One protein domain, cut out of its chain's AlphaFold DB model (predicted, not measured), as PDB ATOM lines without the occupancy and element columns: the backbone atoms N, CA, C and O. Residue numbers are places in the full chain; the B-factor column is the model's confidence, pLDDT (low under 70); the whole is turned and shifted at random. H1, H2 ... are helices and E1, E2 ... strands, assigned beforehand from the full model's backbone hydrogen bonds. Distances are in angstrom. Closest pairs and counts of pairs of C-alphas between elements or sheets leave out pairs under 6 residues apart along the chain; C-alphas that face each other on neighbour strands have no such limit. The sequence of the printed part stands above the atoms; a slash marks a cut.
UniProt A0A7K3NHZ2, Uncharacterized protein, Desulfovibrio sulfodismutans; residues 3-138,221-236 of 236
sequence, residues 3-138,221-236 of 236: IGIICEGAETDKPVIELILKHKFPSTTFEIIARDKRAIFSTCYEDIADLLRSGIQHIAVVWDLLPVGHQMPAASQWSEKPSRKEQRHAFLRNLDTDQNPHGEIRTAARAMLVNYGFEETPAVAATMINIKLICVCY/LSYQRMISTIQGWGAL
ATOM      1  N   ILE A   3     -49.673  29.594 -38.442       98.38
ATOM      2  CA  ILE A   3     -49.091  28.355 -38.979       98.38
ATOM      3  C   ILE A   3     -47.779  28.683 -39.680       98.38
ATOM      4  O   ILE A   3     -47.712  29.633 -40.455       98.38
ATOM      5  N   GLY A   4     -46.758  27.871 -39.444       98.50
ATOM      6  CA  GLY A   4     -45.485  27.926 -40.148       98.50
ATOM      7  C   GLY A   4     -45.502  26.989 -41.346       98.50
ATOM      8  O   GLY A   4     -45.976  25.856 -41.247       98.50
ATOM      9  N   ILE A   5     -44.982  27.442 -42.479       98.50
ATOM     10  CA  ILE A   5     -44.772  26.632 -43.672       98.50
ATOM     11  C   ILE A   5     -43.305  26.757 -44.061       98.50
ATOM     12  O   ILE A   5     -42.821  27.860 -44.298       98.50
ATOM     13  N   ILE A   6     -42.608  25.634 -44.167       98.00
ATOM     14  CA  ILE A   6     -41.266  25.584 -44.747       98.00
ATOM     15  C   ILE A   6     -41.403  24.920 -46.106       98.00
ATOM     16  O   ILE A   6     -41.903  23.798 -46.182       98.00
ATOM     17  N   CYS A   7     -40.999  25.594 -47.179       96.62
ATOM     18  CA  CYS A   7     -41.098  25.039 -48.523       96.62
ATOM     19  C   CYS A   7     -39.848  25.245 -49.372       96.62
ATOM     20  O   CYS A   7     -38.975  26.052 -49.054       96.62
ATOM     21  N   GLU A   8     -39.763  24.510 -50.477       92.31
ATOM     22  CA  GLU A   8     -38.758  24.782 -51.503       92.31
ATOM     23  C   GLU A   8     -39.103  26.068 -52.275       92.31
ATOM     24  O   GLU A   8     -40.247  26.511 -52.263       92.31
ATOM     25  N   GLY A   9     -38.124  26.684 -52.941       93.12
ATOM     26  CA  GLY A   9     -38.360  27.638 -54.028       93.12
ATOM     27  C   GLY A   9     -38.940  28.983 -53.584       93.12
ATOM     28  O   GLY A   9     -40.144  29.218 -53.686       93.12
ATOM     29  N   ALA A  10     -38.064  29.907 -53.173       94.69
ATOM     30  CA  ALA A  10     -38.445  31.250 -52.720       94.69
ATOM     31  C   ALA A  10     -39.203  32.065 -53.771       94.69
ATOM     32  O   ALA A  10     -40.157  32.764 -53.439       94.69
ATOM     33  N   GLU A  11     -38.802  31.938 -55.031       95.12
ATOM     34  CA  GLU A  11     -39.448  32.634 -56.137       95.12
ATOM     35  C   GLU A  11     -40.531  31.767 -56.789       95.12
ATOM     36  O   GLU A  11     -41.493  32.296 -57.330       95.12
ATOM     37  N   THR A  12     -40.452  30.438 -56.732       93.88
ATOM     38  CA  THR A  12     -41.389  29.585 -57.481       93.88
ATOM     39  C   THR A  12     -42.565  29.097 -56.646       93.88
ATOM     40  O   THR A  12     -43.715  29.394 -56.961       93.88
ATOM     41  N   ASP A  13     -42.297  28.338 -55.590       95.44
ATOM     42  CA  ASP A  13     -43.314  27.541 -54.910       95.44
ATOM     43  C   ASP A  13     -43.913  28.335 -53.739       95.44
ATOM     44  O   ASP A  13     -45.130  28.309 -53.547       95.44
ATOM     45  N   LYS A  14     -43.105  29.136 -53.028       97.38
ATOM     46  CA  LYS A  14     -43.590  30.010 -51.944       97.38
ATOM     47  C   LYS A  14     -44.724  30.948 -52.380       97.38
ATOM     48  O   LYS A  14     -45.764  30.910 -51.725       97.38
ATOM     49  N   PRO A  15     -44.610  31.744 -53.463       98.06
ATOM     50  CA  PRO A  15     -45.684  32.662 -53.853       98.06
ATOM     51  C   PRO A  15     -46.973  31.936 -54.254       98.06
ATOM     52  O   PRO A  15     -48.076  32.444 -54.053       98.06
ATOM     53  N   VAL A  16     -46.847  30.729 -54.809       97.62
ATOM     54  CA  VAL A  16     -47.992  29.882 -55.149       97.62
ATOM     55  C   VAL A  16     -48.693  29.385 -53.889       97.62
ATOM     56  O   VAL A  16     -49.908  29.544 -53.767       97.62
ATOM     57  N   ILE A  17     -47.935  28.808 -52.953       97.94
ATOM     58  CA  ILE A  17     -48.464  28.328 -51.671       97.94
ATOM     59  C   ILE A  17     -49.117  29.491 -50.920       97.94
ATOM     60  O   ILE A  17     -50.243  29.355 -50.451       97.94
ATOM     61  N   GLU A  18     -48.474  30.657 -50.877       98.50
ATOM     62  CA  GLU A  18     -49.009  31.858 -50.237       98.50
ATOM     63  C   GLU A  18     -50.375  32.265 -50.809       98.50
ATOM     64  O   GLU A  18     -51.322  32.478 -50.049       98.50
ATOM     65  N   LEU A  19     -50.518  32.314 -52.139       98.38
ATOM     66  CA  LEU A  19     -51.791  32.641 -52.789       98.38
ATOM     67  C   LEU A  19     -52.890  31.626 -52.469       98.38
ATOM     68  O   LEU A  19     -54.018  32.019 -52.167       98.38
ATOM     69  N   ILE A  20     -52.561  30.332 -52.512       98.25
ATOM     70  CA  ILE A  20     -53.493  29.252 -52.173       98.25
ATOM     71  C   ILE A  20     -53.970  29.407 -50.726       98.25
ATOM     72  O   ILE A  20     -55.175  29.419 -50.468       98.25
ATOM     73  N   LEU A  21     -53.032  29.534 -49.784       98.25
ATOM     74  CA  LEU A  21     -53.326  29.554 -48.355       98.25
ATOM     75  C   LEU A  21     -54.085  30.813 -47.947       98.25
ATOM     76  O   LEU A  21     -55.079  30.707 -47.234       98.25
ATOM     77  N   LYS A  22     -53.694  31.985 -48.461       98.00
ATOM     78  CA  LYS A  22     -54.401  33.246 -48.206       98.00
ATOM     79  C   LYS A  22     -55.850  33.199 -48.685       98.00
ATOM     80  O   LYS A  22     -56.729  33.741 -48.022       98.00
ATOM     81  N   HIS A  23     -56.107  32.553 -49.824       98.06
ATOM     82  CA  HIS A  23     -57.461  32.424 -50.349       98.06
ATOM     83  C   HIS A  23     -58.289  31.377 -49.587       98.06
ATOM     84  O   HIS A  23     -59.452  31.622 -49.283       98.06
ATOM     85  N   LYS A  24     -57.710  30.211 -49.266       97.25
ATOM     86  CA  LYS A  24     -58.426  29.125 -48.570       97.25
ATOM     87  C   LYS A  24     -58.630  29.374 -47.079       97.25
ATOM     88  O   LYS A  24     -59.608  28.888 -46.520       97.25
ATOM     89  N   PHE A  25     -57.732  30.121 -46.446       97.56
ATOM     90  CA  PHE A  25     -57.709  30.335 -45.002       97.56
ATOM     91  C   PHE A  25     -57.512  31.820 -44.667       97.56
ATOM     92  O   PHE A  25     -56.508  32.181 -44.050       97.56
ATOM     93  N   PRO A  26     -58.456  32.702 -45.043       97.25
ATOM     94  CA  PRO A  26     -58.295  34.150 -44.886       97.25
ATOM     95  C   PRO A  26     -58.139  34.601 -43.423       97.25
ATOM     96  O   PRO A  26     -57.565  35.655 -43.166       97.25
ATOM     97  N   SER A  27     -58.616  33.800 -42.465       97.06
ATOM     98  CA  SER A  27     -58.526  34.073 -41.022       97.06
ATOM     99  C   SER A  27     -57.265  33.497 -40.354       97.06
ATOM    100  O   SER A  27     -57.106  33.603 -39.135       97.06
ATOM    101  N   THR A  28     -56.376  32.862 -41.121       97.62
ATOM    102  CA  THR A  28     -55.144  32.240 -40.622       97.62
ATOM    103  C   THR A  28     -53.929  33.034 -41.085       97.62
ATOM    104  O   THR A  28     -53.818  33.410 -42.249       97.62
ATOM    105  N   THR A  29     -52.988  33.277 -40.174       98.00
ATOM    106  CA  THR A  29     -51.712  33.925 -40.498       98.00
ATOM    107  C   THR A  29     -50.662  32.864 -40.806       98.00
ATOM    108  O   THR A  29     -50.522  31.908 -40.041       98.00
ATOM    109  N   PHE A  30     -49.911  33.039 -41.896       98.31
ATOM    110  CA  PHE A  30     -48.899  32.080 -42.337       98.31
ATOM    111  C   PHE A  30     -47.478  32.662 -42.306       98.31
ATOM    112  O   PHE A  30     -47.180  33.637 -42.988       98.31
ATOM    113  N   GLU A  31     -46.630  32.018 -41.508       98.44
ATOM    114  CA  GLU A  31     -45.162  32.015 -41.487       98.44
ATOM    115  C   GLU A  31     -44.508  31.252 -42.652       98.44
ATOM    116  O   GLU A  31     -44.171  30.098 -42.422       98.44
ATOM    117  N   ILE A  32     -44.347  31.787 -43.876       98.44
ATOM    118  CA  ILE A  32     -43.772  30.994 -44.995       98.44
ATOM    119  C   ILE A  32     -42.271  31.254 -45.198       98.44
ATOM    120  O   ILE A  32     -41.870  32.276 -45.776       98.44
ATOM    121  N   ILE A  33     -41.445  30.282 -44.809       98.25
ATOM    122  CA  ILE A  33     -39.996  30.245 -45.034       98.25
ATOM    123  C   ILE A  33     -39.712  29.402 -46.276       98.25
ATOM    124  O   ILE A  33     -40.144  28.256 -46.378       98.25
ATOM    125  N   ALA A  34     -38.972  29.965 -47.229       97.44
ATOM    126  CA  ALA A  34     -38.560  29.245 -48.423       97.44
ATOM    127  C   ALA A  34     -37.056  28.993 -48.424       97.44
ATOM    128  O   ALA A  34     -36.268  29.903 -48.154       97.44
ATOM    129  N   ARG A  35     -36.668  27.769 -48.769       95.00
ATOM    130  CA  ARG A  35     -35.280  27.312 -48.820       95.00
ATOM    131  C   ARG A  35     -34.999  26.608 -50.139       95.00
ATOM    132  O   ARG A  35     -35.913  26.240 -50.875       95.00
ATOM    133  N   ASP A  36     -33.725  26.425 -50.458       90.94
ATOM    134  CA  ASP A  36     -33.370  25.387 -51.415       90.94
ATOM    135  C   ASP A  36     -33.547  24.006 -50.767       90.94
ATOM    136  O   ASP A  36     -33.577  23.849 -49.541       90.94
ATOM    137  N   LYS A  37     -33.663  22.981 -51.604       85.81
ATOM    138  CA  LYS A  37     -33.884  21.615 -51.141       85.81
ATOM    139  C   LYS A  37     -32.780  21.107 -50.219       85.81
ATOM    140  O   LYS A  37     -33.075  20.393 -49.270       85.81
ATOM    141  N   ARG A  38     -31.514  21.458 -50.464       87.50
ATOM    142  CA  ARG A  38     -30.399  20.996 -49.625       87.50
ATOM    143  C   ARG A  38     -30.569  21.525 -48.202       87.50
ATOM    144  O   ARG A  38     -30.490  20.731 -47.269       87.50
ATOM    145  N   ALA A  39     -30.874  22.811 -48.056       90.50
ATOM    146  CA  ALA A  39     -31.120  23.450 -46.768       90.50
ATOM    147  C   ALA A  39     -32.308  22.823 -46.014       90.50
ATOM    148  O   ALA A  39     -32.203  22.596 -44.808       90.50
ATOM    149  N   ILE A  40     -33.388  22.433 -46.709       91.31
ATOM    150  CA  ILE A  40     -34.507  21.700 -46.081       91.31
ATOM    151  C   ILE A  40     -34.015  20.407 -45.409       91.31
ATOM    152  O   ILE A  40     -34.449  20.071 -44.314       91.31
ATOM    153  N   PHE A  41     -33.090  19.673 -46.021       89.12
ATOM    154  CA  PHE A  41     -32.611  18.414 -45.443       89.12
ATOM    155  C   PHE A  41     -31.477  18.586 -44.429       89.12
ATOM    156  O   PHE A  41     -31.309  17.706 -43.587       89.12
ATOM    157  N   SER A  42     -30.693  19.667 -44.499       86.62
ATOM    158  CA  SER A  42     -29.520  19.851 -43.632       86.62
ATOM    159  C   SER A  42     -29.764  20.726 -42.408       86.62
ATOM    160  O   SER A  42     -29.187  20.454 -41.362       86.62
ATOM    161  N   THR A  43     -30.562  21.787 -42.536       90.38
ATOM    162  CA  THR A  43     -30.647  22.864 -41.530       90.38
ATOM    163  C   THR A  43     -32.082  23.308 -41.237       90.38
ATOM    164  O   THR A  43     -32.294  24.281 -40.526       90.38
ATOM    165  N   CYS A  44     -33.101  22.578 -41.707       93.81
ATOM    166  CA  CYS A  44     -34.509  22.917 -41.456       93.81
ATOM    167  C   CYS A  44     -34.888  22.951 -39.964       93.81
ATOM    168  O   CYS A  44     -35.884  23.582 -39.615       93.81
ATOM    169  N   TYR A  45     -34.129  22.309 -39.068       95.00
ATOM    170  CA  TYR A  45     -34.379  22.426 -37.626       95.00
ATOM    171  C   TYR A  45     -34.181  23.859 -37.110       95.00
ATOM    172  O   TYR A  45     -34.867  24.234 -36.165       95.00
ATOM    173  N   GLU A  46     -33.310  24.659 -37.733       95.88
ATOM    174  CA  GLU A  46     -33.115  26.073 -37.383       95.88
ATOM    175  C   GLU A  46     -34.361  26.886 -37.748       95.88
ATOM    176  O   GLU A  46     -34.900  27.604 -36.913       95.88
ATOM    177  N   ASP A  47     -34.897  26.675 -38.955       97.38
ATOM    178  CA  ASP A  47     -36.136  27.318 -39.412       97.38
ATOM    179  C   ASP A  47     -37.341  26.915 -38.544       97.38
ATOM    180  O   ASP A  47     -38.181  27.744 -38.199       97.38
ATOM    181  N   ILE A  48     -37.428  25.637 -38.152       97.69
ATOM    182  CA  ILE A  48     -38.456  25.162 -37.214       97.69
ATOM    183  C   ILE A  48     -38.284  25.864 -35.862       97.69
ATOM    184  O   ILE A  48     -39.268  26.339 -35.301       97.69
ATOM    185  N   ALA A  49     -37.057  25.965 -35.344       97.19
ATOM    186  CA  ALA A  49     -36.790  26.633 -34.076       97.19
ATOM    187  C   ALA A  49     -37.134  28.129 -34.119       97.19
ATOM    188  O   ALA A  49     -37.686  28.657 -33.154       97.19
ATOM    189  N   ASP A  50     -36.865  28.808 -35.233       97.62
ATOM    190  CA  ASP A  50     -37.245  30.207 -35.449       97.62
ATOM    191  C   ASP A  50     -38.762  30.392 -35.393       97.62
ATOM    192  O   ASP A  50     -39.254  31.249 -34.656       97.62
ATOM    193  N   LEU A  51     -39.514  29.531 -36.083       98.19
ATOM    194  CA  LEU A  51     -40.979  29.536 -36.037       98.19
ATOM    195  C   LEU A  51     -41.498  29.287 -34.610       98.19
ATOM    196  O   LEU A  51     -42.398  29.993 -34.145       98.19
ATOM    197  N   LEU A  52     -40.906  28.333 -33.886       97.06
ATOM    198  CA  LEU A  52     -41.264  28.039 -32.496       97.06
ATOM    199  C   LEU A  52     -41.012  29.242 -31.576       97.06
ATOM    200  O   LEU A  52     -41.889  29.601 -30.789       97.06
ATOM    201  N   ARG A  53     -39.867  29.923 -31.720       96.88
ATOM    202  CA  ARG A  53     -39.551  31.161 -30.981       96.88
ATOM    203  C   ARG A  53     -40.537  32.292 -31.282       96.88
ATOM    204  O   ARG A  53     -40.852  33.072 -30.386       96.88
ATOM    205  N   SER A  54     -41.078  32.338 -32.498       97.00
ATOM    206  CA  SER A  54     -42.154  33.257 -32.904       97.00
ATOM    207  C   SER A  54     -43.551  32.853 -32.394       97.00
ATOM    208  O   SER A  54     -44.548  33.523 -32.698       97.00
ATOM    209  N   GLY A  55     -43.651  31.777 -31.604       96.81
ATOM    210  CA  GLY A  55     -44.889  31.277 -31.006       96.81
ATOM    211  C   GLY A  55     -45.741  30.417 -31.945       96.81
ATOM    212  O   GLY A  55     -46.941  30.267 -31.713       96.81
ATOM    213  N   ILE A  56     -45.166  29.882 -33.026       97.94
ATOM    214  CA  ILE A  56     -45.871  29.038 -33.998       97.94
ATOM    215  C   ILE A  56     -45.689  27.566 -33.634       97.94
ATOM    216  O   ILE A  56     -44.611  27.021 -33.809       97.94
ATOM    217  N   GLN A  57     -46.757  26.895 -33.199       96.31
ATOM    218  CA  GLN A  57     -46.714  25.480 -32.790       96.31
ATOM    219  C   GLN A  57     -47.064  24.492 -33.915       96.31
ATOM    220  O   GLN A  57     -46.729  23.311 -33.830       96.31
ATOM    221  N   HIS A  58     -47.733  24.959 -34.971       97.88
ATOM    222  CA  HIS A  58     -48.157  24.145 -36.110       97.88
ATOM    223  C   HIS A  58     -47.282  24.450 -37.320       97.88
ATOM    224  O   HIS A  58     -47.328  25.565 -37.846       97.88
ATOM    225  N   ILE A  59     -46.481  23.475 -37.751       98.19
ATOM    226  CA  ILE A  59     -45.481  23.666 -38.804       98.19
ATOM    227  C   ILE A  59     -45.634  22.577 -39.868       98.19
ATOM    228  O   ILE A  59     -45.533  21.383 -39.579       98.19
ATOM    229  N   ALA A  60     -45.876  22.975 -41.117       97.81
ATOM    230  CA  ALA A  60     -45.865  22.064 -42.257       97.81
ATOM    231  C   ALA A  60     -44.580  22.248 -43.070       97.81
ATOM    232  O   ALA A  60     -44.268  23.350 -43.511       97.81
ATOM    233  N   VAL A  61     -43.861  21.157 -43.315       96.69
ATOM    234  CA  VAL A  61     -42.718  21.129 -44.233       96.69
ATOM    235  C   VAL A  61     -43.199  20.552 -45.559       96.69
ATOM    236  O   VAL A  61     -43.625  19.395 -45.618       96.69
ATOM    237  N   VAL A  62     -43.175  21.366 -46.612       94.69
ATOM    238  CA  VAL A  62     -43.695  21.062 -47.948       94.69
ATOM    239  C   VAL A  62     -42.538  21.020 -48.935       94.69
ATOM    240  O   VAL A  62     -41.927  22.042 -49.223       94.69
ATOM    241  N   TRP A  63     -42.232  19.857 -49.495       90.06
ATOM    242  CA  TRP A  63     -41.162  19.750 -50.487       90.06
ATOM    243  C   TRP A  63     -41.515  18.721 -51.552       90.06
ATOM    244  O   TRP A  63     -42.341  17.826 -51.331       90.06
ATOM    245  N   ASP A  64     -40.908  18.863 -52.723       80.94
ATOM    246  CA  ASP A  64     -41.031  17.877 -53.780       80.94
ATOM    247  C   ASP A  64     -40.023  16.726 -53.584       80.94
ATOM    248  O   ASP A  64     -39.056  16.807 -52.827       80.94
ATOM    249  N   LEU A  65     -40.263  15.583 -54.214       64.25
ATOM    250  CA  LEU A  65     -39.356  14.446 -54.054       64.25
ATOM    251  C   LEU A  65     -38.024  14.713 -54.755       64.25
ATOM    252  O   LEU A  65     -37.991  15.163 -55.900       64.25
ATOM    253  N   LEU A  66     -36.916  14.308 -54.132       47.19
ATOM    254  CA  LEU A  66     -35.661  14.156 -54.863       47.19
ATOM    255  C   LEU A  66     -35.856  13.133 -56.001       47.19
ATOM    256  O   LEU A  66     -36.401  12.045 -55.762       47.19
ATOM    257  N   PRO A  67     -35.416  13.427 -57.237       37.84
ATOM    258  CA  PRO A  67     -35.106  12.382 -58.200       37.84
ATOM    259  C   PRO A  67     -33.922  11.524 -57.722       37.84
ATOM    260  O   PRO A  67     -33.271  11.797 -56.717       37.84
ATOM    261  N   VAL A  68     -33.675  10.450 -58.462       39.22
ATOM    262  CA  VAL A  68     -32.603   9.480 -58.214       39.22
ATOM    263  C   VAL A  68     -31.307  10.219 -58.403       39.22
ATOM    264  O   VAL A  68     -31.192  10.884 -59.427       39.22
ATOM    265  N   GLY A  69     -30.330  10.016 -57.518       37.22
ATOM    266  CA  GLY A  69     -28.925  10.135 -57.915       37.22
ATOM    267  C   GLY A  69     -28.568  11.431 -58.648       37.22
ATOM    268  O   GLY A  69     -27.826  11.392 -59.619       37.22
ATOM    269  N   HIS A  70     -29.108  12.579 -58.229       42.34
ATOM    270  CA  HIS A  70     -28.600  13.885 -58.659       42.34
ATOM    271  C   HIS A  70     -27.626  14.387 -57.593       42.34
ATOM    272  O   HIS A  70     -27.979  14.402 -56.418       42.34
ATOM    273  N   GLN A  71     -26.387  14.774 -57.904       33.84
ATOM    274  CA  GLN A  71     -25.958  15.668 -58.993       33.84
ATOM    275  C   GLN A  71     -26.244  15.209 -60.443       33.84
ATOM    276  O   GLN A  71     -25.837  14.137 -60.867       33.84
ATOM    277  N   MET A  72     -26.964  16.048 -61.201       33.06
ATOM    278  CA  MET A  72     -27.184  15.944 -62.664       33.06
ATOM    279  C   MET A  72     -26.017  16.539 -63.453       33.06
ATOM    280  O   MET A  72     -25.399  17.452 -62.902       33.06
ATOM    281  N   PRO A  73     -25.770  16.173 -64.742       36.28
ATOM    282  CA  PRO A  73     -26.712  15.690 -65.788       36.28
ATOM    283  C   PRO A  73     -26.228  14.398 -66.526       36.28
ATOM    284  O   PRO A  73     -25.157  13.901 -66.227       36.28
ATOM    285  N   ALA A  74     -26.911  13.744 -67.481       41.03
ATOM    286  CA  ALA A  74     -27.887  14.179 -68.479       41.03
ATOM    287  C   ALA A  74     -28.840  13.026 -68.897       41.03
ATOM    288  O   ALA A  74     -28.431  11.885 -69.070       41.03
ATOM    289  N   ALA A  75     -30.121  13.343 -69.088       37.38
ATOM    290  CA  ALA A  75     -31.150  12.557 -69.791       37.38
ATOM    291  C   ALA A  75     -31.637  11.180 -69.253       37.38
ATOM    292  O   ALA A  75     -32.776  10.840 -69.575       37.38
ATOM    293  N   SER A  76     -30.904  10.412 -68.427       41.44
ATOM    294  CA  SER A  76     -31.180   8.949 -68.346       41.44
ATOM    295  C   SER A  76     -31.323   8.272 -66.969       41.44
ATOM    296  O   SER A  76     -31.564   7.069 -66.937       41.44
ATOM    297  N   GLN A  77     -31.219   8.946 -65.822       38.47
ATOM    298  CA  GLN A  77     -31.164   8.245 -64.517       38.47
ATOM    299  C   GLN A  77     -32.482   8.276 -63.731       38.47
ATOM    300  O   GLN A  77     -32.609   8.923 -62.697       38.47
ATOM    301  N   TRP A  78     -33.493   7.552 -64.215       50.72
ATOM    302  CA  TRP A  78     -34.789   7.406 -63.533       50.72
ATOM    303  C   TRP A  78     -34.893   6.149 -62.639       50.72
ATOM    304  O   TRP A  78     -35.933   5.968 -62.007       50.72
ATOM    305  N   SER A  79     -33.840   5.321 -62.537       44.09
ATOM    306  CA  SER A  79     -33.909   3.940 -62.011       44.09
ATOM    307  C   SER A  79     -33.283   3.625 -60.634       44.09
ATOM    308  O   SER A  79     -33.550   2.548 -60.122       44.09
ATOM    309  N   GLU A  80     -32.528   4.510 -59.978       44.41
ATOM    310  CA  GLU A  80     -31.866   4.247 -58.670       44.41
ATOM    311  C   GLU A  80     -32.207   5.285 -57.564       44.41
ATOM    312  O   GLU A  80     -31.375   6.045 -57.082       44.41
ATOM    313  N   LYS A  81     -33.482   5.394 -57.171       53.75
ATOM    314  CA  LYS A  81     -34.006   6.486 -56.306       53.75
ATOM    315  C   LYS A  81     -33.938   6.110 -54.827       53.75
ATOM    316  O   LYS A  81     -34.421   5.021 -54.531       53.75
ATOM    317  N   PRO A  82     -33.574   7.013 -53.885       56.03
ATOM    318  CA  PRO A  82     -34.162   6.912 -52.563       56.03
ATOM    319  C   PRO A  82     -35.664   7.185 -52.718       56.03
ATOM    320  O   PRO A  82     -36.107   8.249 -53.170       56.03
ATOM    321  N   SER A  83     -36.457   6.181 -52.386       73.19
ATOM    322  CA  SER A  83     -37.903   6.224 -52.271       73.19
ATOM    323  C   SER A  83     -38.372   7.375 -51.372       73.19
ATOM    324  O   SER A  83     -37.644   7.895 -50.524       73.19
ATOM    325  N   ARG A  84     -39.657   7.746 -51.487       74.06
ATOM    326  CA  ARG A  84     -40.291   8.734 -50.582       74.06
ATOM    327  C   ARG A  84     -40.105   8.355 -49.112       74.06
ATOM    328  O   ARG A  84     -40.046   9.222 -48.247       74.06
ATOM    329  N   LYS A  85     -40.065   7.046 -48.856       82.94
ATOM    330  CA  LYS A  85     -39.846   6.454 -47.546       82.94
ATOM    331  C   LYS A  85     -38.430   6.774 -47.049       82.94
ATOM    332  O   LYS A  85     -38.307   7.320 -45.963       82.94
ATOM    333  N   GLU A  86     -37.399   6.544 -47.856       85.00
ATOM    334  CA  GLU A  86     -36.004   6.849 -47.493       85.00
ATOM    335  C   GLU A  86     -35.751   8.346 -47.306       85.00
ATOM    336  O   GLU A  86     -35.121   8.736 -46.330       85.00
ATOM    337  N   GLN A  87     -36.296   9.206 -48.170       83.25
ATOM    338  CA  GLN A  87     -36.144  10.659 -48.004       83.25
ATOM    339  C   GLN A  87     -36.785  11.147 -46.705       83.25
ATOM    340  O   GLN A  87     -36.194  11.925 -45.962       83.25
ATOM    341  N   ARG A  88     -37.993  10.662 -46.404       88.12
ATOM    342  CA  ARG A  88     -38.674  10.986 -45.151       88.12
ATOM    343  C   ARG A  88     -37.888  10.493 -43.939       88.12
ATOM    344  O   ARG A  88     -37.802  11.211 -42.949       88.12
ATOM    345  N   HIS A  89     -37.326   9.288 -44.025       90.81
ATOM    346  CA  HIS A  89     -36.484   8.730 -42.974       90.81
ATOM    347  C   HIS A  89     -35.245   9.592 -42.746       90.81
ATOM    348  O   HIS A  89     -35.009  10.009 -41.618       90.81
ATOM    349  N   ALA A  90     -34.517   9.927 -43.813       89.12
ATOM    350  CA  ALA A  90     -33.324  10.764 -43.754       89.12
ATOM    351  C   ALA A  90     -33.623  12.153 -43.172       89.12
ATOM    352  O   ALA A  90     -32.924  12.599 -42.268       89.12
ATOM    353  N   PHE A  91     -34.702  12.804 -43.621       91.12
ATOM    354  CA  PHE A  91     -35.138  14.090 -43.071       91.12
ATOM    355  C   PHE A  91     -35.386  14.001 -41.560       91.12
ATOM    356  O   PHE A  91     -34.868  14.804 -40.790       91.12
ATOM    357  N   LEU A  92     -36.146  12.996 -41.116       93.44
ATOM    358  CA  LEU A  92     -36.471  12.836 -39.701       93.44
ATOM    359  C   LEU A  92     -35.251  12.458 -38.854       93.44
ATOM    360  O   LEU A  92     -35.141  12.935 -37.732       93.44
ATOM    361  N   ARG A  93     -34.313  11.670 -39.389       93.19
ATOM    362  CA  ARG A  93     -33.027  11.381 -38.734       93.19
ATOM    363  C   ARG A  93     -32.163  12.625 -38.576       93.19
ATOM    364  O   ARG A  93     -31.536  12.791 -37.541       93.19
ATOM    365  N   ASN A  94     -32.173  13.513 -39.564       91.50
ATOM    366  CA  ASN A  94     -31.458  14.784 -39.464       91.50
ATOM    367  C   ASN A  94     -32.098  15.727 -38.440       91.50
ATOM    368  O   ASN A  94     -31.399  16.550 -37.860       91.50
ATOM    369  N   LEU A  95     -33.405  15.610 -38.190       94.06
ATOM    370  CA  LEU A  95     -34.043  16.312 -37.078       94.06
ATOM    371  C   LEU A  95     -33.756  15.638 -35.728       94.06
ATOM    372  O   LEU A  95     -33.523  16.350 -34.757       94.06
ATOM    373  N   ASP A  96     -33.752  14.303 -35.656       94.62
ATOM    374  CA  ASP A  96     -33.454  13.500 -34.457       94.62
ATOM    375  C   ASP A  96     -31.961  13.137 -34.355       94.62
ATOM    376  O   ASP A  96     -31.574  11.969 -34.351       94.62
ATOM    377  N   THR A  97     -31.109  14.159 -34.307       91.31
ATOM    378  CA  THR A  97     -29.654  14.025 -34.130       91.31
ATOM    379  C   THR A  97     -29.196  14.776 -32.887       91.31
ATOM    380  O   THR A  97     -29.748  15.825 -32.553       91.31
ATOM    381  N   ASP A  98     -28.147  14.298 -32.220       91.00
ATOM    382  CA  ASP A  98     -27.573  14.979 -31.052       91.00
ATOM    383  C   ASP A  98     -27.011  16.368 -31.385       91.00
ATOM    384  O   ASP A  98     -26.928  17.225 -30.508       91.00
ATOM    385  N   GLN A  99     -26.697  16.616 -32.662       89.19
ATOM    386  CA  GLN A  99     -26.277  17.929 -33.157       89.19
ATOM    387  C   GLN A  99     -27.411  18.961 -33.159       89.19
ATOM    388  O   GLN A  99     -27.131  20.155 -33.151       89.19
ATOM    389  N   ASN A 100     -28.675  18.528 -33.163       90.06
ATOM    390  CA  ASN A 100     -29.818  19.427 -33.066       90.06
ATOM    391  C   ASN A 100     -29.999  19.830 -31.589       90.06
ATOM    392  O   ASN A 100     -30.357  18.973 -30.771       90.06
ATOM    393  N   PRO A 101     -29.787  21.110 -31.223       92.75
ATOM    394  CA  PRO A 101     -29.869  21.547 -29.831       92.75
ATOM    395  C   PRO A 101     -31.317  21.649 -29.323       92.75
ATOM    396  O   PRO A 101     -31.545  21.814 -28.124       92.75
ATOM    397  N   HIS A 102     -32.314  21.539 -30.206       94.75
ATOM    398  CA  HIS A 102     -33.722  21.734 -29.879       94.75
ATOM    399  C   HIS A 102     -34.391  20.411 -29.495       94.75
ATOM    400  O   HIS A 102     -34.932  19.690 -30.338       94.75
ATOM    401  N   GLY A 103     -34.382  20.100 -28.195       93.75
ATOM    402  CA  GLY A 103     -34.929  18.851 -27.651       93.75
ATOM    403  C   GLY A 103     -36.368  18.551 -28.086       93.75
ATOM    404  O   GLY A 103     -36.661  17.422 -28.462       93.75
ATOM    405  N   GLU A 104     -37.240  19.560 -28.126       94.38
ATOM    406  CA  GLU A 104     -38.637  19.421 -28.567       94.38
ATOM    407  C   GLU A 104     -38.780  19.028 -30.047       94.38
ATOM    408  O   GLU A 104     -39.631  18.199 -30.381       94.38
ATOM    409  N   ILE A 105     -37.907  19.549 -30.922       95.56
ATOM    410  CA  ILE A 105     -37.855  19.178 -32.344       95.56
ATOM    411  C   ILE A 105     -37.420  17.720 -32.478       95.56
ATOM    412  O   ILE A 105     -38.050  16.968 -33.221       95.56
ATOM    413  N   ARG A 106     -36.399  17.297 -31.718       95.06
ATOM    414  CA  ARG A 106     -35.954  15.893 -31.693       95.06
ATOM    415  C   ARG A 106     -37.068  14.960 -31.226       95.06
ATOM    416  O   ARG A 106     -37.336  13.954 -31.876       95.06
ATOM    417  N   THR A 107     -37.776  15.313 -30.150       94.00
ATOM    418  CA  THR A 107     -38.910  14.521 -29.647       94.00
ATOM    419  C   THR A 107     -40.021  14.397 -30.690       94.00
ATOM    420  O   THR A 107     -40.517  13.293 -30.914       94.00
ATOM    421  N   ALA A 108     -40.386  15.488 -31.373       94.50
ATOM    422  CA  ALA A 108     -41.387  15.442 -32.439       94.50
ATOM    423  C   ALA A 108     -40.919  14.606 -33.638       94.50
ATOM    424  O   ALA A 108     -41.684  13.794 -34.161       94.50
ATOM    425  N   ALA A 109     -39.654  14.741 -34.045       94.62
ATOM    426  CA  ALA A 109     -39.074  13.942 -35.116       94.62
ATOM    427  C   ALA A 109     -39.086  12.442 -34.785       94.62
ATOM    428  O   ALA A 109     -39.496  11.639 -35.624       94.62
ATOM    429  N   ARG A 110     -38.748  12.066 -33.548       94.38
ATOM    430  CA  ARG A 110     -38.819  10.679 -33.071       94.38
ATOM    431  C   ARG A 110     -40.246  10.139 -33.037       94.38
ATOM    432  O   ARG A 110     -40.496   9.037 -33.520       94.38
ATOM    433  N   ALA A 111     -41.210  10.940 -32.575       92.88
ATOM    434  CA  ALA A 111     -42.631  10.591 -32.663       92.88
ATOM    435  C   ALA A 111     -43.045  10.276 -34.106       92.88
ATOM    436  O   ALA A 111     -43.766   9.318 -34.379       92.88
ATOM    437  N   MET A 112     -42.562  11.074 -35.056       92.75
ATOM    438  CA  MET A 112     -42.830  10.867 -36.473       92.75
ATOM    439  C   MET A 112     -42.116   9.631 -37.027       92.75
ATOM    440  O   MET A 112     -42.729   8.913 -37.812       92.75
ATOM    441  N   LEU A 113     -40.874   9.346 -36.617       92.94
ATOM    442  CA  LEU A 113     -40.157   8.123 -37.001       92.94
ATOM    443  C   LEU A 113     -40.966   6.869 -36.646       92.94
ATOM    444  O   LEU A 113     -41.184   6.021 -37.516       92.94
ATOM    445  N   VAL A 114     -41.496   6.811 -35.422       91.81
ATOM    446  CA  VAL A 114     -42.381   5.730 -34.962       91.81
ATOM    447  C   VAL A 114     -43.682   5.698 -35.771       91.81
ATOM    448  O   VAL A 114     -44.040   4.661 -36.325       91.81
ATOM    449  N   ASN A 115     -44.359   6.839 -35.941       90.06
ATOM    450  CA  ASN A 115     -45.626   6.916 -36.685       90.06
ATOM    451  C   ASN A 115     -45.509   6.486 -38.158       90.06
ATOM    452  O   ASN A 115     -46.482   6.021 -38.751       90.06
ATOM    453  N   TYR A 116     -44.336   6.654 -38.771       89.44
ATOM    454  CA  TYR A 116     -44.070   6.193 -40.135       89.44
ATOM    455  C   TYR A 116     -43.539   4.752 -40.212       89.44
ATOM    456  O   TYR A 116     -43.287   4.269 -41.320       89.44
ATOM    457  N   GLY A 117     -43.385   4.065 -39.076       91.88
ATOM    458  CA  GLY A 117     -42.883   2.693 -39.004       91.88
ATOM    459  C   GLY A 117     -41.397   2.574 -39.345       91.88
ATOM    460  O   GLY A 117     -40.989   1.590 -39.961       91.88
ATOM    461  N   PHE A 118     -40.600   3.601 -39.032       91.75
ATOM    462  CA  PHE A 118     -39.140   3.555 -39.164       91.75
ATOM    463  C   PHE A 118     -38.445   3.005 -37.920       91.75
ATOM    464  O   PHE A 118     -37.311   2.547 -38.024       91.75
ATOM    465  N   GLU A 119     -39.104   3.074 -36.765       92.25
ATOM    466  CA  GLU A 119     -38.588   2.620 -35.478       92.25
ATOM    467  C   GLU A 119     -39.684   1.931 -34.666       92.25
ATOM    468  O   GLU A 119     -40.864   2.265 -34.787       92.25
ATOM    469  N   GLU A 120     -39.268   1.002 -33.811       86.75
ATOM    470  CA  GLU A 120     -40.106   0.345 -32.812       86.75
ATOM    471  C   GLU A 120     -39.706   0.896 -31.437       86.75
ATOM    472  O   GLU A 120     -38.562   0.738 -31.014       86.75
ATOM    473  N   THR A 121     -40.575   1.646 -30.752       75.69
ATOM    474  CA  THR A 121     -40.280   2.187 -29.403       75.69
ATOM    475  C   THR A 121     -41.574   2.642 -28.703       75.69
ATOM    476  O   THR A 121     -42.570   2.905 -29.383       75.69
ATOM    477  N   PRO A 122     -41.611   2.675 -27.351       72.12
ATOM    478  CA  PRO A 122     -42.838   2.805 -26.576       72.12
ATOM    479  C   PRO A 122     -43.362   4.247 -26.575       72.12
ATOM    480  O   PRO A 122     -42.678   5.169 -27.015       72.12
ATOM    481  N   ALA A 123     -44.596   4.400 -26.083       60.34
ATOM    482  CA  ALA A 123     -45.405   5.619 -26.065       60.34
ATOM    483  C   ALA A 123     -44.585   6.921 -26.031       60.34
ATOM    484  O   ALA A 123     -43.964   7.266 -25.025       60.34
ATOM    485  N   VAL A 124     -44.607   7.654 -27.144       67.62
ATOM    486  CA  VAL A 124     -43.940   8.950 -27.239       67.62
ATOM    487  C   VAL A 124     -44.779   9.979 -26.492       67.62
ATOM    488  O   VAL A 124     -45.990  10.072 -26.702       67.62
ATOM    489  N   ALA A 125     -44.141  10.728 -25.592       73.88
ATOM    490  CA  ALA A 125     -44.796  11.807 -24.864       73.88
ATOM    491  C   ALA A 125     -45.419  12.812 -25.846       73.88
ATOM    492  O   ALA A 125     -44.841  13.110 -26.894       73.88
ATOM    493  N   ALA A 126     -46.595  13.337 -25.499       77.31
ATOM    494  CA  ALA A 126     -47.243  14.375 -26.288       77.31
ATOM    495  C   ALA A 126     -46.305  15.584 -26.432       77.31
ATOM    496  O   ALA A 126     -45.799  16.113 -25.442       77.31
ATOM    497  N   THR A 127     -46.066  16.014 -27.669       81.94
ATOM    498  CA  THR A 127     -45.260  17.199 -27.962       81.94
ATOM    499  C   THR A 127     -46.152  18.429 -28.043       81.94
ATOM    500  O   THR A 127     -47.247  18.372 -28.598       81.94
ATOM    501  N   MET A 128     -45.671  19.569 -27.539       87.38
ATOM    502  CA  MET A 128     -46.359  20.857 -27.727       87.38
ATOM    503  C   MET A 128     -46.293  21.361 -29.176       87.38
ATOM    504  O   MET A 128     -47.051  22.247 -29.559       87.38
ATOM    505  N   ILE A 129     -45.393  20.794 -29.984       94.62
ATOM    506  CA  ILE A 129     -45.190  21.162 -31.384       94.62
ATOM    507  C   ILE A 129     -45.810  20.103 -32.297       94.62
ATOM    508  O   ILE A 129     -45.711  18.901 -32.032       94.62
ATOM    509  N   ASN A 130     -46.432  20.542 -33.389       95.38
ATOM    510  CA  ASN A 130     -47.072  19.683 -34.378       95.38
ATOM    511  C   ASN A 130     -46.417  19.896 -35.743       95.38
ATOM    512  O   ASN A 130     -46.722  20.855 -36.452       95.38
ATOM    513  N   ILE A 131     -45.515  18.980 -36.097       95.88
ATOM    514  CA  ILE A 131     -44.812  18.989 -37.380       95.88
ATOM    515  C   ILE A 131     -45.498  18.014 -38.339       95.88
ATOM    516  O   ILE A 131     -45.763  16.855 -38.002       95.88
ATOM    517  N   LYS A 132     -45.769  18.462 -39.568       95.69
ATOM    518  CA  LYS A 132     -46.307  17.617 -40.644       95.69
ATOM    519  C   LYS A 132     -45.434  17.694 -41.884       95.69
ATOM    520  O   LYS A 132     -45.005  18.763 -42.294       95.69
ATOM    521  N   LEU A 133     -45.198  16.534 -42.492       93.75
ATOM    522  CA  LEU A 133     -44.424  16.401 -43.724       93.75
ATOM    523  C   LEU A 133     -45.373  16.220 -44.902       93.75
ATOM    524  O   LEU A 133     -46.084  15.214 -44.978       93.75
ATOM    525  N   ILE A 134     -45.357  17.168 -45.832       92.25
ATOM    526  CA  ILE A 134     -46.167  17.146 -47.045       92.25
ATOM    527  C   ILE A 134     -45.240  16.961 -48.244       92.25
ATOM    528  O   ILE A 134     -44.671  17.910 -48.775       92.25
ATOM    529  N   CYS A 135     -45.094  15.712 -48.685       86.69
ATOM    530  CA  CYS A 135     -44.329  15.406 -49.891       86.69
ATOM    531  C   CYS A 135     -45.200  15.626 -51.134       86.69
ATOM    532  O   CYS A 135     -46.222  14.948 -51.306       86.69
ATOM    533  N   VAL A 136     -44.768  16.520 -52.018       85.06
ATOM    534  CA  VAL A 136     -45.400  16.773 -53.313       85.06
ATOM    535  C   VAL A 136     -44.915  15.747 -54.337       85.06
ATOM    536  O   VAL A 136     -43.733  15.401 -54.392       85.06
ATOM    537  N   CYS A 137     -45.835  15.201 -55.134       75.00
ATOM    538  CA  CYS A 137     -45.480  14.244 -56.178       75.00
ATOM    539  C   CYS A 137     -44.783  14.976 -57.337       75.00
ATOM    540  O   CYS A 137     -45.398  15.822 -57.975       75.00
ATOM    541  N   TYR A 138     -43.521  14.634 -57.609       78.81
ATOM    542  CA  TYR A 138     -42.657  15.240 -58.634       78.81
ATOM    543  C   TYR A 138     -42.323  16.715 -58.410       78.81
ATOM    544  O   TYR A 138     -41.179  16.974 -58.066       78.81
ATOM    545  N   LEU A 221     -53.595  14.444 -54.509       90.31
ATOM    546  CA  LEU A 221     -53.518  13.907 -53.152       90.31
ATOM    547  C   LEU A 221     -52.553  14.703 -52.270       90.31
ATOM    548  O   LEU A 221     -52.795  14.849 -51.073       90.31
ATOM    549  N   SER A 222     -51.446  15.201 -52.828       90.69
ATOM    550  CA  SER A 222     -50.489  16.005 -52.053       90.69
ATOM    551  C   SER A 222     -51.063  17.377 -51.689       90.69
ATOM    552  O   SER A 222     -50.920  17.802 -50.543       90.69
ATOM    553  N   TYR A 223     -51.819  17.998 -52.600       94.88
ATOM    554  CA  TYR A 223     -52.604  19.195 -52.296       94.88
ATOM    555  C   TYR A 223     -53.680  18.911 -51.238       94.88
ATOM    556  O   TYR A 223     -53.750  19.619 -50.234       94.88
ATOM    557  N   GLN A 224     -54.471  17.838 -51.401       94.94
ATOM    558  CA  GLN A 224     -55.494  17.449 -50.419       94.94
ATOM    559  C   GLN A 224     -54.901  17.296 -49.015       94.94
ATOM    560  O   GLN A 224     -55.472  17.804 -48.056       94.94
ATOM    561  N   ARG A 225     -53.743  16.634 -48.889       93.69
ATOM    562  CA  ARG A 225     -53.043  16.453 -47.606       93.69
ATOM    563  C   ARG A 225     -52.602  17.772 -46.985       93.69
ATOM    564  O   ARG A 225     -52.699  17.911 -45.770       93.69
ATOM    565  N   MET A 226     -52.115  18.719 -47.790       96.12
ATOM    566  CA  MET A 226     -51.757  20.050 -47.296       96.12
ATOM    567  C   MET A 226     -52.987  20.757 -46.719       96.12
ATOM    568  O   MET A 226     -52.969  21.197 -45.572       96.12
ATOM    569  N   ILE A 227     -54.070  20.815 -47.498       97.44
ATOM    570  CA  ILE A 227     -55.300  21.509 -47.109       97.44
ATOM    571  C   ILE A 227     -55.946  20.851 -45.887       97.44
ATOM    572  O   ILE A 227     -56.282  21.559 -44.941       97.44
ATOM    573  N   SER A 228     -56.059  19.520 -45.854       96.56
ATOM    574  CA  SER A 228     -56.664  18.806 -44.725       96.56
ATOM    575  C   SER A 228     -55.833  18.912 -43.449       96.56
ATOM    576  O   SER A 228     -56.396  19.016 -42.363       96.56
ATOM    577  N   THR A 229     -54.502  18.950 -43.566       96.00
ATOM    578  CA  THR A 229     -53.610  19.193 -42.422       96.00
ATOM    579  C   THR A 229     -53.875  20.565 -41.808       96.00
ATOM    580  O   THR A 229     -54.081  20.671 -40.603       96.00
ATOM    581  N   ILE A 230     -53.917  21.608 -42.639       97.31
ATOM    582  CA  ILE A 230     -54.122  22.988 -42.185       97.31
ATOM    583  C   ILE A 230     -55.534  23.179 -41.621       97.31
ATOM    584  O   ILE A 230     -55.696  23.793 -40.568       97.31
ATOM    585  N   GLN A 231     -56.549  22.610 -42.279       96.75
ATOM    586  CA  GLN A 231     -57.926  22.581 -41.773       96.75
ATOM    587  C   GLN A 231     -58.010  21.894 -40.412       96.75
ATOM    588  O   GLN A 231     -58.644  22.424 -39.504       96.75
ATOM    589  N   GLY A 232     -57.344  20.745 -40.262       96.56
ATOM    590  CA  GLY A 232     -57.324  19.985 -39.017       96.56
ATOM    591  C   GLY A 232     -56.731  20.762 -37.845       96.56
ATOM    592  O   GLY A 232     -57.179  20.572 -36.725       96.56
ATOM    593  N   TRP A 233     -55.779  21.666 -38.088       96.00
ATOM    594  CA  TRP A 233     -55.247  22.548 -37.046       96.00
ATOM    595  C   TRP A 233     -56.176  23.707 -36.692       96.00
ATOM    596  O   TRP A 233     -56.197  24.122 -35.544       96.00
ATOM    597  N   GLY A 234     -56.956  24.221 -37.646       88.62
ATOM    598  CA  GLY A 234     -57.897  25.315 -37.385       88.62
ATOM    599  C   GLY A 234     -59.188  24.894 -36.679       88.62
ATOM    600  O   GLY A 234     -59.924  25.760 -36.221       88.62
ATOM    601  N   ALA A 235     -59.476  23.590 -36.636       82.00
ATOM    602  CA  ALA A 235     -60.632  23.022 -35.943       82.00
ATOM    603  C   ALA A 235     -60.351  22.655 -34.471       82.00
ATOM    604  O   ALA A 235     -61.281  22.253 -33.771       82.00
ATOM    605  N   LEU A 236     -59.089  22.751 -34.039       60.38
ATOM    606  CA  LEU A 236     -58.633  22.539 -32.661       60.38
ATOM    607  C   LEU A 236     -58.678  23.854 -31.877       60.38
ATOM    608  O   LEU A 236     -58.993  23.779 -30.670       60.38
TER     609      LEU A 236
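AT A GLANCE: This is residues 3 to 138 and 221 to 236 of the 236 residues of an uncharacterized protein of Desulfovibrio sulfodismutans (UniProt A0A7K3NHZ2). A twisted sheet of four parallel strands stands between two layers of helices: H2, H3 and the helical hairpin H4 and H5 over one face, H1 and H6 over the other. Residues 71 to 76 of the link from E3 to H4 stick out from this body. The printed part has 152 residues, with six named helices and four named strands along the chain as E1 H1 E2 H2 H3 E3 H4 H5 E4 H6; the sheet order is E2 E1 E3 E4. The class is mixed, helices and strands, and the whole is compact, with a radius of gyration of the C-alphas of 15.7 A and spans of 47 by 40 by 26 A.

IN THESE COORDINATES: The strands are E2, residues 29 to 35, 19.6 A; E1, residues 3 to 8, 16.6 A, from C-alpha 3 at (-49.091, 28.355, -38.979); E3, residues 58 to 64, 20.1 A; and E4, residues 130 to 136, 19.2 A. The helices are H1, residues 13 to 24; H2, residues 37 to 42; H3, residues 44 to 53; H4, residues 84 to 95; H5, residues 103 to 115, 18.4 A; and H6, residues 221 to 234, 19.9 A, ending at C-alpha 234 at (-57.897, 25.315, -37.385).

HOW THE PARTS SIT: Among the backbone pairs within hydrogen-bond range across neighbour strands are N 5 and O 31 of E1 and E2, 2.8 A, N 62 and O 6 of E3 and E1, 2.8 A, and N 61 and O 132 of E3 and E4, 2.8 A. E1, H1, E2 and E3, H4 H5, E4 are strand-helix-strand units, parallel neighbour strands with helices between, and E2, H2 H3, E3 is a split one, with E1 between its strands; the three crossovers are right-handed. H1 lies over E1 at a height over the sheet of 8.5 A. On the same face, H6 lies over E3 and E4 at 9.4 A; its closest C-alphas to E4 are those of Ser 222 and Val 136, 5.3 A. On the opposite face H3 runs along the strands over E1 at 9.1 A, and H2 stands up from the sheet. H4 and H5 touch at Leu 92 and Ala 109, their closest C-alphas, 5.4 A, at a shallow tilt of 24 degrees, opposite ways. H4 touches H2 with residues 90 to 94 alone, closest at the C-alphas of Phe 91 and Phe 41, 5.5 A. Every O i to N i+4 pair is within hydrogen-bond range in H1, H2, H3, H4, H5 and H6.

THE WHOLE: The C-alphas farthest apart are those of Ala 74 and Leu 236, 47.9 A. Residues 139 to 220 are not printed, and C-alphas 138 and 221 are 12.2 A apart across the cut. The links E3 to H4 and H5 to E4 are long. The mean pLDDT of the printed part is 86.2; residues 65 to 82, 123 to 124 and 236 are under 70.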